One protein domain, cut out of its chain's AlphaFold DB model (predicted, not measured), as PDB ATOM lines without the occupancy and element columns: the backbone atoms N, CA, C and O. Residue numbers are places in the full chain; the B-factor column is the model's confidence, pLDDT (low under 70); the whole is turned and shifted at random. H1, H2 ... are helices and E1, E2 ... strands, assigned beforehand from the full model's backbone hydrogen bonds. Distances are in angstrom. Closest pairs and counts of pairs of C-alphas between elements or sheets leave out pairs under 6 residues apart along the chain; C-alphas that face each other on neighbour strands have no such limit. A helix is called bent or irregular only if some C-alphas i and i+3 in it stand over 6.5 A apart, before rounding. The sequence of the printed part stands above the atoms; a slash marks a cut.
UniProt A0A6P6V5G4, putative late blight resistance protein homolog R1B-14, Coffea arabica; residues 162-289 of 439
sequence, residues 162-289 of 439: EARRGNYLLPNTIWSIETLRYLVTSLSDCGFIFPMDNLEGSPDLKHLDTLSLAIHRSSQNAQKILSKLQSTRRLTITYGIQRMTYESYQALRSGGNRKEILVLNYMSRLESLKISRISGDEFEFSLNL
ATOM      1  N   GLU A 162       8.488   7.165 -35.122       85.25
ATOM      2  CA  GLU A 162       8.490   7.097 -36.572       85.25
ATOM      3  C   GLU A 162       8.209   5.660 -37.003       85.25
ATOM      4  O   GLU A 162       9.092   4.800 -37.050       85.25
ATOM      5  N   ALA A 163       6.937   5.415 -37.286       72.88
ATOM      6  CA  ALA A 163       6.461   4.148 -37.778       72.88
ATOM      7  C   ALA A 163       6.887   3.956 -39.235       72.88
ATOM      8  O   ALA A 163       6.915   4.903 -40.023       72.88
ATOM      9  N   ARG A 164       7.168   2.706 -39.602       68.56
ATOM     10  CA  ARG A 164       7.161   2.280 -41.009       68.56
ATOM     11  C   ARG A 164       6.102   1.232 -41.291       68.56
ATOM     12  O   ARG A 164       5.489   1.276 -42.344       68.56
ATOM     13  N   ARG A 165       5.880   0.298 -40.366       67.31
ATOM     14  CA  ARG A 165       4.829  -0.706 -40.513       67.31
ATOM     15  C   ARG A 165       4.441  -1.273 -39.155       67.31
ATOM     16  O   ARG A 165       5.314  -1.704 -38.408       67.31
ATOM     17  N   GLY A 166       3.141  -1.325 -38.887       77.19
ATOM     18  CA  GLY A 166       2.579  -1.975 -37.706       77.19
ATOM     19  C   GLY A 166       2.224  -1.016 -36.569       77.19
ATOM     20  O   GLY A 166       2.592   0.156 -36.555       77.19
ATOM     21  N   ASN A 167       1.454  -1.545 -35.621       86.88
ATOM     22  CA  ASN A 167       0.983  -0.821 -34.445       86.88
ATOM     23  C   ASN A 167       1.856  -1.141 -33.231       86.88
ATOM     24  O   ASN A 167       2.439  -2.222 -33.157       86.88
ATOM     25  N   TYR A 168       1.898  -0.225 -32.268       89.06
ATOM     26  CA  TYR A 168       2.735  -0.347 -31.075       89.06
ATOM     27  C   TYR A 168       1.883  -0.652 -29.854       89.06
ATOM     28  O   TYR A 168       1.008   0.137 -29.496       89.06
ATOM     29  N   LEU A 169       2.144  -1.782 -29.199       91.12
ATOM     30  CA  LEU A 169       1.507  -2.095 -27.928       91.12
ATOM     31  C   LEU A 169       2.089  -1.200 -26.831       91.12
ATOM     32  O   LEU A 169       3.305  -1.137 -26.647       91.12
ATOM     33  N   LEU A 170       1.215  -0.503 -26.110       93.62
ATOM     34  CA  LEU A 170       1.599   0.277 -24.943       93.62
ATOM     35  C   LEU A 170       1.525  -0.584 -23.675       93.62
ATOM     36  O   LEU A 170       0.583  -1.365 -23.523       93.62
ATOM     37  N   PRO A 171       2.464  -0.419 -22.730       93.62
ATOM     38  CA  PRO A 171       2.389  -1.080 -21.432       93.62
ATOM     39  C   PRO A 171       1.321  -0.432 -20.539       93.62
ATOM     40  O   PRO A 171       1.064   0.765 -20.655       93.62
ATOM     41  N   ASN A 172       0.759  -1.186 -19.581       92.19
ATOM     42  CA  ASN A 172      -0.227  -0.686 -18.595       92.19
ATOM     43  C   ASN A 172       0.229   0.583 -17.864       92.19
ATOM     44  O   ASN A 172      -0.572   1.431 -17.488       92.19
ATOM     45  N   THR A 173       1.537   0.744 -17.709       94.25
ATOM     46  CA  THR A 173       2.139   1.881 -17.025       94.25
ATOM     47  C   THR A 173       2.022   3.199 -17.804       94.25
ATOM     48  O   THR A 173       2.233   4.253 -17.209       94.25
ATOM     49  N   ILE A 174       1.627   3.189 -19.088       95.25
ATOM     50  CA  ILE A 174       1.470   4.414 -19.896       95.25
ATOM     51  C   ILE A 174       0.479   5.406 -19.283       95.25
ATOM     52  O   ILE A 174       0.688   6.614 -19.364       95.25
ATOM     53  N   TRP A 175      -0.565   4.895 -18.625       94.25
ATOM     54  CA  TRP A 175      -1.591   5.714 -17.990       94.25
ATOM     55  C   TRP A 175      -1.012   6.617 -16.894       94.25
ATOM     56  O   TRP A 175      -1.501   7.720 -16.704       94.25
ATOM     57  N   SER A 176       0.075   6.208 -16.231       93.88
ATOM     58  CA  SER A 176       0.710   6.996 -15.162       93.88
ATOM     59  C   SER A 176       1.439   8.259 -15.642       93.88
ATOM     60  O   SER A 176       1.808   9.105 -14.829       93.88
ATOM     61  N   ILE A 177       1.654   8.420 -16.955       95.25
ATOM     62  CA  ILE A 177       2.347   9.582 -17.521       95.25
ATOM     63  C   ILE A 177       1.330  10.683 -17.859       95.25
ATOM     64  O   ILE A 177       1.094  11.022 -19.018       95.25
ATOM     65  N   GLU A 178       0.731  11.274 -16.828       93.81
ATOM     66  CA  GLU A 178      -0.324  12.297 -16.957       93.81
ATOM     67  C   GLU A 178       0.142  13.587 -17.660       93.81
ATOM     68  O   GLU A 178      -0.670  14.393 -18.117       93.81
ATOM     69  N   THR A 179       1.458  13.785 -17.772       95.88
ATOM     70  CA  THR A 179       2.065  14.930 -18.463       95.88
ATOM     71  C   THR A 179       2.008  14.823 -19.988       95.88
ATOM     72  O   THR A 179       2.254  15.831 -20.661       95.88
ATOM     73  N   LEU A 180       1.644  13.659 -20.543       97.38
ATOM     74  CA  LEU A 180       1.570  13.436 -21.986       97.38
ATOM     75  C   LEU A 180       0.556  14.365 -22.659       97.38
ATOM     76  O   LEU A 180      -0.622  14.421 -22.311       97.38
ATOM     77  N   ARG A 181       1.034  15.051 -23.698       97.50
ATOM     78  CA  ARG A 181       0.262  15.940 -24.575       97.50
ATOM     79  C   ARG A 181       0.229  15.439 -26.012       97.50
ATOM     80  O   ARG A 181      -0.768  15.627 -26.704       97.50
ATOM     81  N   TYR A 182       1.303  14.791 -26.455       97.69
ATOM     82  CA  TYR A 182       1.453  14.297 -27.819       97.69
ATOM     83  C   TYR A 182       1.927  12.849 -27.792       97.69
ATOM     84  O   TYR A 182       3.041  12.574 -27.354       97.69
ATOM     85  N   LEU A 183       1.098  11.937 -28.294       96.94
ATOM     86  CA  LEU A 183       1.434  10.525 -28.460       96.94
ATOM     87  C   LEU A 183       1.162  10.124 -29.911       96.94
ATOM     88  O   LEU A 183       0.033   9.804 -30.282       96.94
ATOM     89  N   VAL A 184       2.182  10.235 -30.766       95.06
ATOM     90  CA  VAL A 184       1.988  10.285 -32.225       95.06
ATOM     91  C   VAL A 184       2.899   9.312 -32.966       95.06
ATOM     92  O   VAL A 184       4.079   9.167 -32.658       95.06
ATOM     93  N   THR A 185       2.344   8.685 -33.994       91.44
ATOM     94  CA  THR A 185       3.075   7.922 -35.009       91.44
ATOM     95  C   THR A 185       3.277   8.769 -36.270       91.44
ATOM     96  O   THR A 185       2.430   9.593 -36.618       91.44
ATOM     97  N   SER A 186       4.400   8.602 -36.973       83.12
ATOM     98  CA  SER A 186       4.666   9.349 -38.221       83.12
ATOM     99  C   SER A 186       3.728   8.973 -39.374       83.12
ATOM    100  O   SER A 186       3.388   9.831 -40.191       83.12
ATOM    101  N   LEU A 187       3.314   7.706 -39.443       78.62
ATOM    102  CA  LEU A 187       2.405   7.194 -40.459       78.62
ATOM    103  C   LEU A 187       0.979   7.127 -39.937       78.62
ATOM    104  O   LEU A 187       0.717   6.770 -38.793       78.62
ATOM    105  N   SER A 188       0.038   7.445 -40.814       73.06
ATOM    106  CA  SER A 188      -1.372   7.532 -40.447       73.06
ATOM    107  C   SER A 188      -2.120   6.213 -40.350       73.06
ATOM    108  O   SER A 188      -3.257   6.191 -39.895       73.06
ATOM    109  N   ASP A 189      -1.529   5.152 -40.865       77.19
ATOM    110  CA  ASP A 189      -2.066   3.799 -40.856       77.19
ATOM    111  C   ASP A 189      -1.481   2.958 -39.705       77.19
ATOM    112  O   ASP A 189      -1.842   1.788 -39.559       77.19
ATOM    113  N   CYS A 190      -0.621   3.568 -38.883       85.12
ATOM    114  CA  CYS A 190      -0.013   3.005 -37.684       85.12
ATOM    115  C   CYS A 190      -0.476   3.795 -36.452       85.12
ATOM    116  O   CYS A 190      -0.611   5.018 -36.508       85.12
ATOM    117  N   GLY A 191      -0.673   3.127 -35.320       91.06
ATOM    118  CA  GLY A 191      -1.056   3.772 -34.064       91.06
ATOM    119  C   GLY A 191      -0.623   2.982 -32.836       91.06
ATOM    120  O   GLY A 191       0.012   1.929 -32.936       91.06
ATOM    121  N   PHE A 192      -0.973   3.504 -31.667       92.44
ATOM    122  CA  PHE A 192      -0.721   2.859 -30.387       92.44
ATOM    123  C   PHE A 192      -1.934   2.048 -29.933       92.44
ATOM    124  O   PHE A 192      -3.058   2.549 -29.936       92.44
ATOM    125  N   ILE A 193      -1.706   0.806 -29.516       91.62
ATOM    126  CA  ILE A 193      -2.715  -0.049 -28.895       91.62
ATOM    127  C   ILE A 193      -2.611   0.166 -27.389       91.62
ATOM    128  O   ILE A 193      -1.630  -0.247 -26.768       91.62
ATOM    129  N   PHE A 194      -3.618   0.818 -26.808       91.69
ATOM    130  CA  PHE A 194      -3.693   0.974 -25.361       91.69
ATOM    131  C   PHE A 194      -4.011  -0.361 -24.684       91.69
ATOM    132  O   PHE A 194      -4.768  -1.178 -25.227       91.69
ATOM    133  N   PRO A 195      -3.442  -0.589 -23.497       89.81
ATOM    134  CA  PRO A 195      -3.704  -1.793 -22.746       89.81
ATOM    135  C   PRO A 195      -5.013  -1.647 -21.959       89.81
ATOM    136  O   PRO A 195      -5.455  -0.534 -21.658       89.81
ATOM    137  N   MET A 196      -5.637  -2.785 -21.654       84.31
ATOM    138  CA  MET A 196      -6.970  -2.838 -21.039       84.31
ATOM    139  C   MET A 196      -6.975  -3.317 -19.603       84.31
ATOM    140  O   MET A 196      -7.995  -3.193 -18.924       84.31
ATOM    141  N   ASP A 197      -5.864  -3.871 -19.144       81.31
ATOM    142  CA  ASP A 197      -5.809  -4.441 -17.813       81.31
ATOM    143  C   ASP A 197      -5.903  -3.299 -16.797       81.31
ATOM    144  O   ASP A 197      -5.195  -2.294 -16.897       81.31
ATOM    145  N   ASN A 198      -6.798  -3.443 -15.820       78.00
ATOM    146  CA  ASN A 198      -7.017  -2.466 -14.749       78.00
ATOM    147  C   ASN A 198      -7.392  -1.048 -15.233       78.00
ATOM    148  O   ASN A 198      -7.100  -0.064 -14.552       78.00
ATOM    149  N   LEU A 199      -8.071  -0.927 -16.382       85.19
ATOM    150  CA  LEU A 199      -8.483   0.365 -16.953       85.19
ATOM    151  C   LEU A 199      -9.363   1.208 -16.006       85.19
ATOM    152  O   LEU A 199      -9.293   2.436 -16.030       85.19
ATOM    153  N   GLU A 200     -10.182   0.566 -15.171       81.81
ATOM    154  CA  GLU A 200     -11.051   1.248 -14.198       81.81
ATOM    155  C   GLU A 200     -10.254   1.935 -13.079       81.81
ATOM    156  O   GLU A 200     -10.664   2.985 -12.595       81.81
ATOM    157  N   GLY A 201      -9.090   1.388 -12.712       83.00
ATOM    158  CA  GLY A 201      -8.210   1.955 -11.686       83.00
ATOM    159  C   GLY A 201      -7.135   2.903 -12.223       83.00
ATOM    160  O   GLY A 201      -6.406   3.501 -11.434       83.00
ATOM    161  N   SER A 202      -6.987   3.030 -13.545       87.50
ATOM    162  CA  SER A 202      -5.965   3.896 -14.136       87.50
ATOM    163  C   SER A 202      -6.403   5.370 -14.151       87.50
ATOM    164  O   SER A 202      -7.600   5.655 -14.211       87.50
ATOM    165  N   PRO A 203      -5.478   6.342 -14.102       90.25
ATOM    166  CA  PRO A 203      -5.833   7.752 -14.239       90.25
ATOM    167  C   PRO A 203      -6.208   8.106 -15.688       90.25
ATOM    168  O   PRO A 203      -5.853   7.410 -16.644       90.25
ATOM    169  N   ASP A 204      -6.925   9.216 -15.849       90.69
ATOM    170  CA  ASP A 204      -7.272   9.766 -17.161       90.69
ATOM    171  C   ASP A 204      -6.137  10.635 -17.710       90.69
ATOM    172  O   ASP A 204      -5.547  11.444 -16.990       90.69
ATOM    173  N   LEU A 205      -5.892  10.571 -19.022       92.25
ATOM    174  CA  LEU A 205      -4.908  11.435 -19.681       92.25
ATOM    175  C   LEU A 205      -5.550  12.779 -20.056       92.25
ATOM    176  O   LEU A 205      -5.866  13.071 -21.213       92.25
ATOM    177  N   LYS A 206      -5.753  13.626 -19.043       89.12
ATOM    178  CA  LYS A 206      -6.481  14.909 -19.139       89.12
ATOM    179  C   LYS A 206      -5.770  15.995 -19.956       89.12
ATOM    180  O   LYS A 206      -6.377  17.022 -20.264       89.12
ATOM    181  N   HIS A 207      -4.500  15.792 -20.299       93.12
ATOM    182  CA  HIS A 207      -3.690  16.747 -21.060       93.12
ATOM    183  C   HIS A 207      -3.338  16.282 -22.476       93.12
ATOM    184  O   HIS A 207      -2.698  17.040 -23.209       93.12
ATOM    185  N   LEU A 208      -3.768  15.082 -22.876       95.38
ATOM    186  CA  LEU A 208      -3.456  14.523 -24.183       95.38
ATOM    187  C   LEU A 208      -4.199  15.286 -25.287       95.38
ATOM    188  O   LEU A 208      -5.407  15.177 -25.430       95.38
ATOM    189  N   ASP A 209      -3.472  16.063 -26.086       95.50
ATOM    190  CA  ASP A 209      -4.029  16.921 -27.136       95.50
ATOM    191  C   ASP A 209      -4.060  16.228 -28.505       95.50
ATOM    192  O   ASP A 209      -5.026  16.373 -29.261       95.50
ATOM    193  N   THR A 210      -3.009  15.471 -28.837       96.25
ATOM    194  CA  THR A 210      -2.874  14.783 -30.128       96.25
ATOM    195  C   THR A 210      -2.492  13.316 -29.937       96.25
ATOM    196  O   THR A 210      -1.500  13.015 -29.270       96.25
ATOM    197  N   LEU A 211      -3.237  12.417 -30.588       95.81
ATOM    198  CA  LEU A 211      -3.090  10.969 -30.445       95.81
ATOM    199  C   LEU A 211      -3.168  10.214 -31.781       95.81
ATOM    200  O   LEU A 211      -4.051  10.479 -32.599       95.81
ATOM    201  N   SER A 212      -2.306   9.207 -31.945       95.12
ATOM    202  CA  SER A 212      -2.462   8.114 -32.919       95.12
ATOM    203  C   SER A 212      -2.897   6.815 -32.224       95.12
ATOM    204  O   SER A 212      -2.083   6.141 -31.603       95.12
ATOM    205  N   LEU A 213      -4.167   6.436 -32.342       92.81
ATOM    206  CA  LEU A 213      -4.773   5.254 -31.725       92.81
ATOM    207  C   LEU A 213      -4.927   4.111 -32.738       92.81
ATOM    208  O   LEU A 213      -5.410   4.318 -33.851       92.81
ATOM    209  N   ALA A 214      -4.577   2.895 -32.326       90.50
ATOM    210  CA  ALA A 214      -4.843   1.666 -33.064       90.50
ATOM    211  C   ALA A 214      -5.847   0.775 -32.314       90.50
ATOM    212  O   ALA A 214      -5.671   0.493 -31.127       90.50
ATOM    213  N   ILE A 215      -6.885   0.301 -33.009       84.38
ATOM    214  CA  ILE A 215      -7.972  -0.501 -32.420       84.38
ATOM    215  C   ILE A 215      -7.866  -1.954 -32.897       84.38
ATOM    216  O   ILE A 215      -7.981  -2.207 -34.087       84.38
ATOM    217  N   HIS A 216      -7.653  -2.917 -31.990       70.31
ATOM    218  CA  HIS A 216      -7.371  -4.322 -32.352       70.31
ATOM    219  C   HIS A 216      -8.493  -5.329 -32.025       70.31
ATOM    220  O   HIS A 216      -8.560  -6.379 -32.654       70.31
ATOM    221  N   ARG A 217      -9.358  -5.058 -31.034       60.94
ATOM    222  CA  ARG A 217     -10.217  -6.101 -30.425       60.94
ATOM    223  C   ARG A 217     -11.716  -5.927 -30.683       60.94
ATOM    224  O   ARG A 217     -12.276  -6.692 -31.455       60.94
ATOM    225  N   SER A 218     -12.345  -4.951 -30.029       70.94
ATOM    226  CA  SER A 218     -13.798  -4.715 -30.054       70.94
ATOM    227  C   SER A 218     -14.098  -3.214 -29.964       70.94
ATOM    228  O   SER A 218     -13.235  -2.445 -29.509       70.94
ATOM    229  N   SER A 219     -15.287  -2.778 -30.390       70.00
ATOM    230  CA  SER A 219     -15.632  -1.350 -30.351       70.00
ATOM    231  C   SER A 219     -15.863  -0.861 -28.918       70.00
ATOM    232  O   SER A 219     -15.449   0.251 -28.597       70.00
ATOM    233  N   GLN A 220     -16.407  -1.688 -28.012       77.44
ATOM    234  CA  GLN A 220     -16.636  -1.284 -26.611       77.44
ATOM    235  C   GLN A 220     -15.322  -1.032 -25.885       77.44
ATOM    236  O   GLN A 220     -15.193  -0.097 -25.101       77.44
ATOM    237  N   ASN A 221     -14.318  -1.850 -26.181       81.75
ATOM    238  CA  ASN A 221     -12.962  -1.662 -25.704       81.75
ATOM    239  C   ASN A 221     -12.421  -0.294 -26.147       81.75
ATOM    240  O   ASN A 221     -11.986   0.505 -25.318       81.75
ATOM    241  N   ALA A 222     -12.524   0.025 -27.437       83.75
ATOM    242  CA  ALA A 222     -12.131   1.340 -27.932       83.75
ATOM    243  C   ALA A 222     -12.919   2.477 -27.261       83.75
ATOM    244  O   ALA A 222     -12.314   3.471 -26.872       83.75
ATOM    245  N   GLN A 223     -14.230   2.325 -27.053       87.19
ATOM    246  CA  GLN A 223     -15.053   3.323 -26.361       87.19
ATOM    247  C   GLN A 223     -14.598   3.554 -24.911       87.19
ATOM    248  O   GLN A 223     -14.496   4.706 -24.493       87.19
ATOM    249  N   LYS A 224     -14.257   2.494 -24.164       88.69
ATOM    250  CA  LYS A 224     -13.705   2.606 -22.801       88.69
ATOM    251  C   LYS A 224     -12.343   3.304 -22.767       88.69
ATOM    252  O   LYS A 224     -12.058   4.036 -21.830       88.69
ATOM    253  N   ILE A 225     -11.491   3.099 -23.776       89.81
ATOM    254  CA  ILE A 225     -10.237   3.862 -23.894       89.81
ATOM    255  C   ILE A 225     -10.558   5.332 -24.169       89.81
ATOM    256  O   ILE A 225     -10.038   6.217 -23.497       89.81
ATOM    257  N   LEU A 226     -11.418   5.599 -25.153       89.31
ATOM    258  CA  LEU A 226     -11.754   6.954 -25.586       89.31
ATOM    259  C   LEU A 226     -12.419   7.774 -24.475       89.31
ATOM    260  O   LEU A 226     -12.176   8.980 -24.398       89.31
ATOM    261  N   SER A 227     -13.182   7.145 -23.576       89.62
ATOM    262  CA  SER A 227     -13.778   7.835 -22.428       89.62
ATOM    263  C   SER A 227     -12.738   8.416 -21.461       89.62
ATOM    264  O   SER A 227     -13.054   9.384 -20.776       89.62
ATOM    265  N   LYS A 228     -11.490   7.922 -21.459       91.56
ATOM    266  CA  LYS A 228     -10.368   8.466 -20.665       91.56
ATOM    267  C   LYS A 228      -9.535   9.527 -21.399       91.56
ATOM    268  O   LYS A 228      -8.585  10.067 -20.832       91.56
ATOM    269  N   LEU A 229      -9.849   9.817 -22.666       91.06
ATOM    270  CA  LEU A 229      -9.028  10.633 -23.581       91.06
ATOM    271  C   LEU A 229      -9.753  11.893 -24.090       91.06
ATOM    272  O   LEU A 229      -9.414  12.444 -25.141       91.06
ATOM    273  N   GLN A 230     -10.720  12.382 -23.315       88.69
ATOM    274  CA  GLN A 230     -11.667  13.453 -23.671       88.69
ATOM    275  C   GLN A 230     -11.009  14.802 -24.013       88.69
ATOM    276  O   GLN A 230     -11.621  15.674 -24.633       88.69
ATOM    277  N   SER A 231      -9.754  15.005 -23.603       90.62
ATOM    278  CA  SER A 231      -9.015  16.246 -23.841       90.62
ATOM    279  C   SER A 231      -8.462  16.383 -25.269       90.62
ATOM    280  O   SER A 231      -8.111  17.500 -25.667       90.62
ATOM    281  N   THR A 232      -8.456  15.291 -26.043       93.38
ATOM    282  CA  THR A 232      -7.826  15.201 -27.367       93.38
ATOM    283  C   THR A 232      -8.545  16.062 -28.402       93.38
ATOM    284  O   THR A 232      -9.740  15.908 -28.656       93.38
ATOM    285  N   ARG A 233      -7.786  16.925 -29.081       93.94
ATOM    286  CA  ARG A 233      -8.265  17.763 -30.193       93.94
ATOM    287  C   ARG A 233      -7.959  17.171 -31.559       93.94
ATOM    288  O   ARG A 233      -8.612  17.520 -32.547       93.94
ATOM    289  N   ARG A 234      -6.932  16.322 -31.644       94.44
ATOM    290  CA  ARG A 234      -6.461  15.718 -32.892       94.44
ATOM    291  C   ARG A 234      -6.283  14.222 -32.725       94.44
ATOM    292  O   ARG A 234      -5.360  13.779 -32.052       94.44
ATOM    293  N   LEU A 235      -7.136  13.454 -33.385       94.50
ATOM    294  CA  LEU A 235      -7.133  12.003 -33.285       94.50
ATOM    295  C   LEU A 235      -6.861  11.380 -34.652       94.50
ATOM    296  O   LEU A 235      -7.493  11.732 -35.646       94.50
ATOM    297  N   THR A 236      -5.921  10.448 -34.699       93.94
ATOM    298  CA  THR A 236      -5.778   9.492 -35.796       93.94
ATOM    299  C   THR A 236      -6.219   8.137 -35.273       93.94
ATOM    300  O   THR A 236      -5.680   7.684 -34.271       93.94
ATOM    301  N   ILE A 237      -7.192   7.509 -35.921       91.56
ATOM    302  CA  ILE A 237      -7.653   6.159 -35.610       91.56
ATOM    303  C   ILE A 237      -7.293   5.267 -36.789       91.56
ATOM    304  O   ILE A 237      -7.623   5.581 -37.934       91.56
ATOM    305  N   THR A 238      -6.629   4.157 -36.503       88.44
ATOM    306  CA  THR A 238      -6.367   3.104 -37.479       88.44
ATOM    307  C   THR A 238      -6.798   1.752 -36.935       88.44
ATOM    308  O   THR A 238      -6.834   1.535 -35.720       88.44
ATOM    309  N   TYR A 239      -7.115   0.820 -37.824       82.19
ATOM    310  CA  TYR A 239      -7.360  -0.550 -37.410       82.19
ATOM    311  C   TYR A 239      -6.047  -1.304 -37.142       82.19
ATOM    312  O   TYR A 239      -5.054  -1.196 -37.865       82.19
ATOM    313  N   GLY A 240      -6.051  -2.056 -36.046       65.75
ATOM    314  CA  GLY A 240      -4.893  -2.567 -35.327       65.75
ATOM    315  C   GLY A 240      -4.149  -3.733 -35.974       65.75
ATOM    316  O   GLY A 240      -3.550  -4.511 -35.245       65.75
ATOM    317  N   ILE A 241      -4.141  -3.901 -37.296       63.31
ATOM    318  CA  ILE A 241      -3.497  -5.074 -37.913       63.31
ATOM    319  C   ILE A 241      -1.982  -4.871 -37.998       63.31
ATOM    320  O   ILE A 241      -1.502  -3.920 -38.610       63.31
ATOM    321  N   GLN A 242      -1.215  -5.789 -37.404       51.97
ATOM    322  CA  GLN A 242       0.252  -5.758 -37.430       51.97
ATOM    323  C   GLN A 242       0.805  -5.910 -38.866       51.97
ATOM    324  O   GLN A 242       1.830  -5.316 -39.202       51.97
ATOM    325  N   ARG A 243       0.086  -6.641 -39.738       56.91
ATOM    326  CA  ARG A 243       0.311  -6.747 -41.191       56.91
ATOM    327  C   ARG A 243      -1.009  -6.914 -41.944       56.91
ATOM    328  O   ARG A 243      -1.716  -7.883 -41.712       56.91
ATOM    329  N   MET A 244      -1.310  -6.014 -42.879       59.50
ATOM    330  CA  MET A 244      -2.500  -6.136 -43.728       59.50
ATOM    331  C   MET A 244      -2.383  -7.375 -44.628       59.50
ATOM    332  O   MET A 244      -1.505  -7.418 -45.491       59.50
ATOM    333  N   THR A 245      -3.226  -8.382 -44.396       66.19
ATOM    334  CA  THR A 245      -3.325  -9.577 -45.249       66.19
ATOM    335  C   THR A 245      -4.358  -9.361 -46.354       66.19
ATOM    336  O   THR A 245      -5.175  -8.443 -46.268       66.19
ATOM    337  N   TYR A 246      -4.340 -10.195 -47.394       66.94
ATOM    338  CA  TYR A 246      -5.329 -10.126 -48.475       66.94
ATOM    339  C   TYR A 246      -6.763 -10.292 -47.949       66.94
ATOM    340  O   TYR A 246      -7.660  -9.552 -48.345       66.94
ATOM    341  N   GLU A 247      -6.969 -11.174 -46.974       66.44
ATOM    342  CA  GLU A 247      -8.262 -11.388 -46.319       66.44
ATOM    343  C   GLU A 247      -8.710 -10.137 -45.558       66.44
ATOM    344  O   GLU A 247      -9.873  -9.752 -45.624       66.44
ATOM    345  N   SER A 248      -7.772  -9.452 -44.895       67.75
ATOM    346  CA  SER A 248      -8.047  -8.188 -44.203       67.75
ATOM    347  C   SER A 248      -8.467  -7.085 -45.180       67.75
ATOM    348  O   SER A 248      -9.378  -6.311 -44.893       67.75
ATOM    349  N   TYR A 249      -7.824  -7.023 -46.353       67.94
ATOM    350  CA  TYR A 249      -8.220  -6.119 -47.438       67.94
ATOM    351  C   TYR A 249      -9.632  -6.425 -47.945       67.94
ATOM    352  O   TYR A 249     -10.412  -5.497 -48.163       67.94
ATOM    353  N   GLN A 250      -9.961  -7.704 -48.134       68.38
ATOM    354  CA  GLN A 250     -11.282  -8.103 -48.614       68.38
ATOM    355  C   GLN A 250     -12.373  -7.838 -47.575       68.38
ATOM    356  O   GLN A 250     -13.424  -7.319 -47.929       68.38
ATOM    357  N   ALA A 251     -12.101  -8.075 -46.291       70.69
ATOM    358  CA  ALA A 251     -13.039  -7.762 -45.215       70.69
ATOM    359  C   ALA A 251     -13.387  -6.262 -45.151       70.69
ATOM    360  O   ALA A 251     -14.545  -5.912 -44.950       70.69
ATOM    361  N   LEU A 252     -12.411  -5.370 -45.372       72.19
ATOM    362  CA  LEU A 252     -12.667  -3.924 -45.438       72.19
ATOM    363  C   LEU A 252     -13.486  -3.523 -46.672       72.19
ATOM    364  O   LEU A 252     -14.318  -2.627 -46.588       72.19
ATOM    365  N   ARG A 253     -13.253  -4.173 -47.818       68.25
ATOM    366  CA  ARG A 253     -13.984  -3.894 -49.065       68.25
ATOM    367  C   ARG A 253     -15.434  -4.369 -49.024       68.25
ATOM    368  O   ARG A 253     -16.315  -3.658 -49.505       68.25
ATOM    369  N   SER A 254     -15.658  -5.554 -48.470       69.56
ATOM    370  CA  SER A 254     -16.967  -6.208 -48.446       69.56
ATOM    371  C   SER A 254     -17.903  -5.680 -47.354       69.56
ATOM    372  O   SER A 254     -19.053  -6.102 -47.309       69.56
ATOM    373  N   GLY A 255     -17.441  -4.747 -46.511       60.66
ATOM    374  CA  GLY A 255     -18.132  -4.355 -45.283       60.66
ATOM    375  C   GLY A 255     -17.799  -5.336 -44.158       60.66
ATOM    376  O   GLY A 255     -17.868  -6.554 -44.327       60.66
ATOM    377  N   GLY A 256     -17.346  -4.820 -43.016       57.84
ATOM    378  CA  GLY A 256     -16.929  -5.652 -41.887       57.84
ATOM    379  C   GLY A 256     -18.073  -6.524 -41.349       57.84
ATOM    380  O   GLY A 256     -19.173  -6.042 -41.112       57.84
ATOM    381  N   ASN A 257     -17.800  -7.799 -41.045       53.78
ATOM    382  CA  ASN A 257     -18.754  -8.724 -40.399       53.78
ATOM    383  C   ASN A 257     -19.025  -8.405 -38.906       53.78
ATOM    384  O   ASN A 257     -19.484  -9.268 -38.151       53.78
ATOM    385  N   ARG A 258     -18.679  -7.205 -38.429       58.66
ATOM    386  CA  ARG A 258     -18.739  -6.843 -37.008       58.66
ATOM    387  C   ARG A 258     -19.999  -6.044 -36.715       58.66
ATOM    388  O   ARG A 258     -20.210  -4.980 -37.273       58.66
ATOM    389  N   LYS A 259     -20.803  -6.532 -35.767       60.53
ATOM    390  CA  LYS A 259     -22.046  -5.889 -35.292       60.53
ATOM    391  C   LYS A 259     -21.811  -4.673 -34.379       60.53
ATOM    392  O   LYS A 259     -22.720  -4.238 -33.682       60.53
ATOM    393  N   GLU A 260     -20.582  -4.180 -34.304       71.06
ATOM    394  CA  GLU A 260     -20.130  -3.277 -33.254       71.06
ATOM    395  C   GLU A 260     -19.658  -1.949 -33.837       71.06
ATOM    396  O   GLU A 260     -18.614  -1.875 -34.481       71.06
ATOM    397  N   ILE A 261     -20.421  -0.892 -33.560       81.00
ATOM    398  CA  ILE A 261     -20.176   0.454 -34.077       81.00
ATOM    399  C   ILE A 261     -19.319   1.245 -33.084       81.00
ATOM    400  O   ILE A 261     -19.590   1.284 -31.878       81.00
ATOM    401  N   LEU A 262     -18.260   1.882 -33.580       83.44
ATOM    402  CA  LEU A 262     -17.481   2.863 -32.837       83.44
ATOM    403  C   LEU A 262     -18.124   4.246 -32.964       83.44
ATOM    404  O   LEU A 262     -18.320   4.747 -34.068       83.44
ATOM    405  N   VAL A 263     -18.374   4.877 -31.819       86.06
ATOM    406  CA  VAL A 263     -18.985   6.206 -31.714       86.06
ATOM    407  C   VAL A 263     -18.062   7.098 -30.883       86.06
ATOM    408  O   VAL A 263     -17.589   6.686 -29.824       86.06
ATOM    409  N   LEU A 264     -17.779   8.319 -31.348       84.81
ATOM    410  CA  LEU A 264     -16.884   9.275 -30.666       84.81
ATOM    411  C   LEU A 264     -17.637  10.245 -29.737       84.81
ATOM    412  O   LEU A 264     -17.344  11.438 -29.692       84.81
ATOM    413  N   ASN A 265     -18.600   9.740 -28.969       81.62
ATOM    414  CA  ASN A 265     -19.492  10.543 -28.123       81.62
ATOM    415  C   ASN A 265     -18.791  11.271 -26.956       81.62
ATOM    416  O   ASN A 265     -19.286  12.301 -26.505       81.62
ATOM    417  N   TYR A 266     -17.633  10.795 -26.487       80.94
ATOM    418  CA  TYR A 266     -16.893  11.405 -25.365       80.94
ATOM    419  C   TYR A 266     -15.928  12.537 -25.776       80.94
ATOM    420  O   TYR A 266     -15.267  13.131 -24.925       80.94
ATOM    421  N   MET A 267     -15.810  12.843 -27.072       82.81
ATOM    422  CA  MET A 267     -14.708  13.640 -27.631       82.81
ATOM    423  C   MET A 267     -15.153  15.047 -28.058       82.81
ATOM    424  O   MET A 267     -14.947  15.463 -29.197       82.81
ATOM    425  N   SER A 268     -15.754  15.810 -27.142       83.19
ATOM    426  CA  SER A 268     -16.367  17.121 -27.437       83.19
ATOM    427  C   SER A 268     -15.394  18.191 -27.955       83.19
ATOM    428  O   SER A 268     -15.804  19.140 -28.620       83.19
ATOM    429  N   ARG A 269     -14.091  18.048 -27.678       89.12
ATOM    430  CA  ARG A 269     -13.035  18.982 -28.110       89.12
ATOM    431  C   ARG A 269     -12.374  18.592 -29.433       89.12
ATOM    432  O   ARG A 269     -11.428  19.263 -29.850       89.12
ATOM    433  N   LEU A 270     -12.811  17.502 -30.063       92.06
ATOM    434  CA  LEU A 270     -12.176  16.960 -31.257       92.06
ATOM    435  C   LEU A 270     -12.400  17.878 -32.464       92.06
ATOM    436  O   LEU A 270     -13.510  18.007 -32.967       92.06
ATOM    437  N   GLU A 271     -11.320  18.471 -32.970       93.44
ATOM    438  CA  GLU A 271     -11.359  19.379 -34.124       93.44
ATOM    439  C   GLU A 271     -10.825  18.725 -35.405       93.44
ATOM    440  O   GLU A 271     -11.167  19.146 -36.510       93.44
ATOM    441  N   SER A 272      -9.959  17.712 -35.284       94.38
ATOM    442  CA  SER A 272      -9.352  17.023 -36.426       94.38
ATOM    443  C   SER A 272      -9.337  15.517 -36.214       94.38
ATOM    444  O   SER A 272      -8.716  15.028 -35.273       94.38
ATOM    445  N   LEU A 273      -9.901  14.788 -37.170       94.56
ATOM    446  CA  LEU A 273      -9.971  13.336 -37.168       94.56
ATOM    447  C   LEU A 273      -9.351  12.785 -38.450       94.56
ATOM    448  O   LEU A 273      -9.649  13.241 -39.557       94.56
ATOM    449  N   LYS A 274      -8.480  11.795 -38.297       94.25
ATOM    450  CA  LYS A 274      -8.017  10.949 -39.390       94.25
ATOM    451  C   LYS A 274      -8.446   9.516 -39.113       94.25
ATOM    452  O   LYS A 274      -8.166   9.010 -38.037       94.25
ATOM    453  N   ILE A 275      -9.100   8.879 -40.075       92.38
ATOM    454  CA  ILE A 275      -9.539   7.486 -39.982       92.38
ATOM    455  C   ILE A 275      -8.849   6.709 -41.091       92.38
ATOM    456  O   ILE A 275      -8.894   7.125 -42.255       92.38
ATOM    457  N   SER A 276      -8.217   5.598 -40.731       90.31
ATOM    458  CA  SER A 276      -7.568   4.707 -41.679       90.31
ATOM    459  C   SER A 276      -7.939   3.249 -41.441       90.31
ATOM    460  O   SER A 276      -7.984   2.809 -40.297       90.31
ATOM    461  N   ARG A 277      -8.117   2.472 -42.516       85.25
ATOM    462  CA  ARG A 277      -8.352   1.015 -42.450       85.25
ATOM    463  C   ARG A 277      -9.557   0.602 -41.589       85.25
ATOM    464  O   ARG A 277      -9.513  -0.462 -40.988       85.25
ATOM    465  N   ILE A 278     -10.602   1.422 -41.500       84.50
ATOM    466  CA  ILE A 278     -11.825   1.103 -40.744       84.50
ATOM    467  C   ILE A 278     -13.000   1.038 -41.715       84.50
ATOM    468  O   ILE A 278     -13.171   1.952 -42.527       84.50
ATOM    469  N   SER A 279     -13.797  -0.030 -41.633       81.56
ATOM    470  CA  SER A 279     -14.975  -0.205 -42.488       81.56
ATOM    471  C   SER A 279     -16.030   0.857 -42.186       81.56
ATOM    472  O   SER A 279     -16.129   1.353 -41.064       81.56
ATOM    473  N   GLY A 280     -16.846   1.198 -43.186       74.31
ATOM    474  CA  GLY A 280     -17.952   2.139 -43.014       74.31
ATOM    475  C   GLY A 280     -18.891   1.680 -41.908       74.31
ATOM    476  O   GLY A 280     -19.198   2.444 -41.003       74.31
ATOM    477  N   ASP A 281     -19.283   0.416 -41.920       76.62
ATOM    478  CA  ASP A 281     -20.285  -0.129 -40.992       76.62
ATOM    479  C   ASP A 281     -19.807  -0.205 -39.532       76.62
ATOM    480  O   ASP A 281     -20.604  -0.378 -38.619       76.62
ATOM    481  N   GLU A 282     -18.509  -0.018 -39.290       78.44
ATOM    482  CA  GLU A 282     -17.895  -0.081 -37.959       78.44
ATOM    483  C   GLU A 282     -17.759   1.300 -37.302       78.44
ATOM    484  O   GLU A 282     -17.258   1.403 -36.180       78.44
ATOM    485  N   PHE A 283     -18.159   2.380 -37.982       83.50
ATOM    486  CA  PHE A 283     -17.948   3.742 -37.499       83.50
ATOM    487  C   PHE A 283     -19.152   4.649 -37.735       83.50
ATOM    488  O   PHE A 283     -19.677   4.742 -38.848       83.50
ATOM    489  N   GLU A 284     -19.521   5.408 -36.709       85.38
ATOM    490  CA  GLU A 284     -20.588   6.397 -36.788       85.38
ATOM    491  C   GLU A 284     -20.167   7.727 -36.157       85.38
ATOM    492  O   GLU A 284     -19.548   7.790 -35.089       85.38
ATOM    493  N   PHE A 285     -20.492   8.815 -36.853       81.69
ATOM    494  CA  PHE A 285     -20.260  10.160 -36.348       81.69
ATOM    495  C   PHE A 285     -21.401  10.555 -35.420       81.69
ATOM    496  O   PHE A 285     -22.566  10.500 -35.798       81.69
ATOM    497  N   SER A 286     -21.065  11.011 -34.218       77.19
ATOM    498  CA  SER A 286     -22.046  11.639 -33.338       77.19
ATOM    499  C   SER A 286     -22.365  13.051 -33.829       77.19
ATOM    500  O   SER A 286     -21.448  13.809 -34.147       77.19
ATOM    501  N   LEU A 287     -23.642  13.435 -33.794       67.62
ATOM    502  CA  LEU A 287     -24.115  14.768 -34.203       67.62
ATOM    503  C   LEU A 287     -23.474  15.924 -33.408       67.62
ATOM    504  O   LEU A 287     -23.371  17.041 -33.898       67.62
ATOM    505  N   ASN A 288     -22.978  15.653 -32.197       67.56
ATOM    506  CA  ASN A 288     -22.373  16.658 -31.315       67.56
ATOM    507  C   ASN A 288     -20.881  16.931 -31.603       67.56
ATOM    508  O   ASN A 288     -20.231  17.667 -30.858       67.56
ATOM    509  N   LEU A 289     -20.294  16.312 -32.635       80.88
ATOM    510  CA  LEU A 289     -18.880  16.496 -32.961       80.88
ATOM    511  C   LEU A 289     -18.645  17.846 -33.644       80.88
ATOM    512  O   LEU A 289     -19.070  18.074 -34.773       80.88
TER     513      LEU A 289
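This is residues 162 to 289 of the 439 residues of the protein "putative late blight resistance protein homolog R1B-14" of Coffea arabica (UniProt A0A6P6V5G4). With little regular structure, the chain winds in a short solenoid: its turns stack the parallel strands E1 E2 E3 E4 into a twisted sheet, H2 and long loops make the return runs, and H3 lies off the sheet. The printed part has 128 residues, 42 in named elements, ordered H1 E1 E2 H2 E3 H3 E4, class mixed; it is compact, radius of gyration of the C-alphas 14.1 A, spans 40 by 34 by 27 A.

Find C-alpha 172 at (-0.227, -0.686, -18.595), where H1, residues 172 to 176, begins; then come E1, residues 182 to 185, E2, residues 210 to 215, 16.3 A long from first to last C-alpha, H2, residues 219 to 226, E3, residues 234 to 239, 16.9 A long, H3, residues 246 to 253, and E4, residues 272 to 276, which ends with C-alpha 276 at (-7.568, 4.707, -41.679).

Look for N 183 and O 210, 3.0 A, N 213 and O 236, 2.8 A, and N 237 and O 274, 2.8 A, within hydrogen-bond range across E1-E2, E2-E3 and E3-E4. E2, H2, E3 and E3, H3, E4 are strand-helix-strand units, parallel neighbours with a helix between; the first crossover is right-handed. H2 only grazes the sheet with residues 221 to 226; H1 and H3 are not on it. Every O i to N i+4 pair is within range in H2 and H3; H1, only just irregular with C-alphas 172 and 175 6.6 A apart, has 0 of 1, and 1 of 2 O i to N i+3.

The farthest C-alphas, Thr 179 and Ser 254, are 41.3 A apart. There is no cut; links E1 to E2 and H3 to E4 are long. Confidence is under 70 at 23 residues, among them 240 to 250.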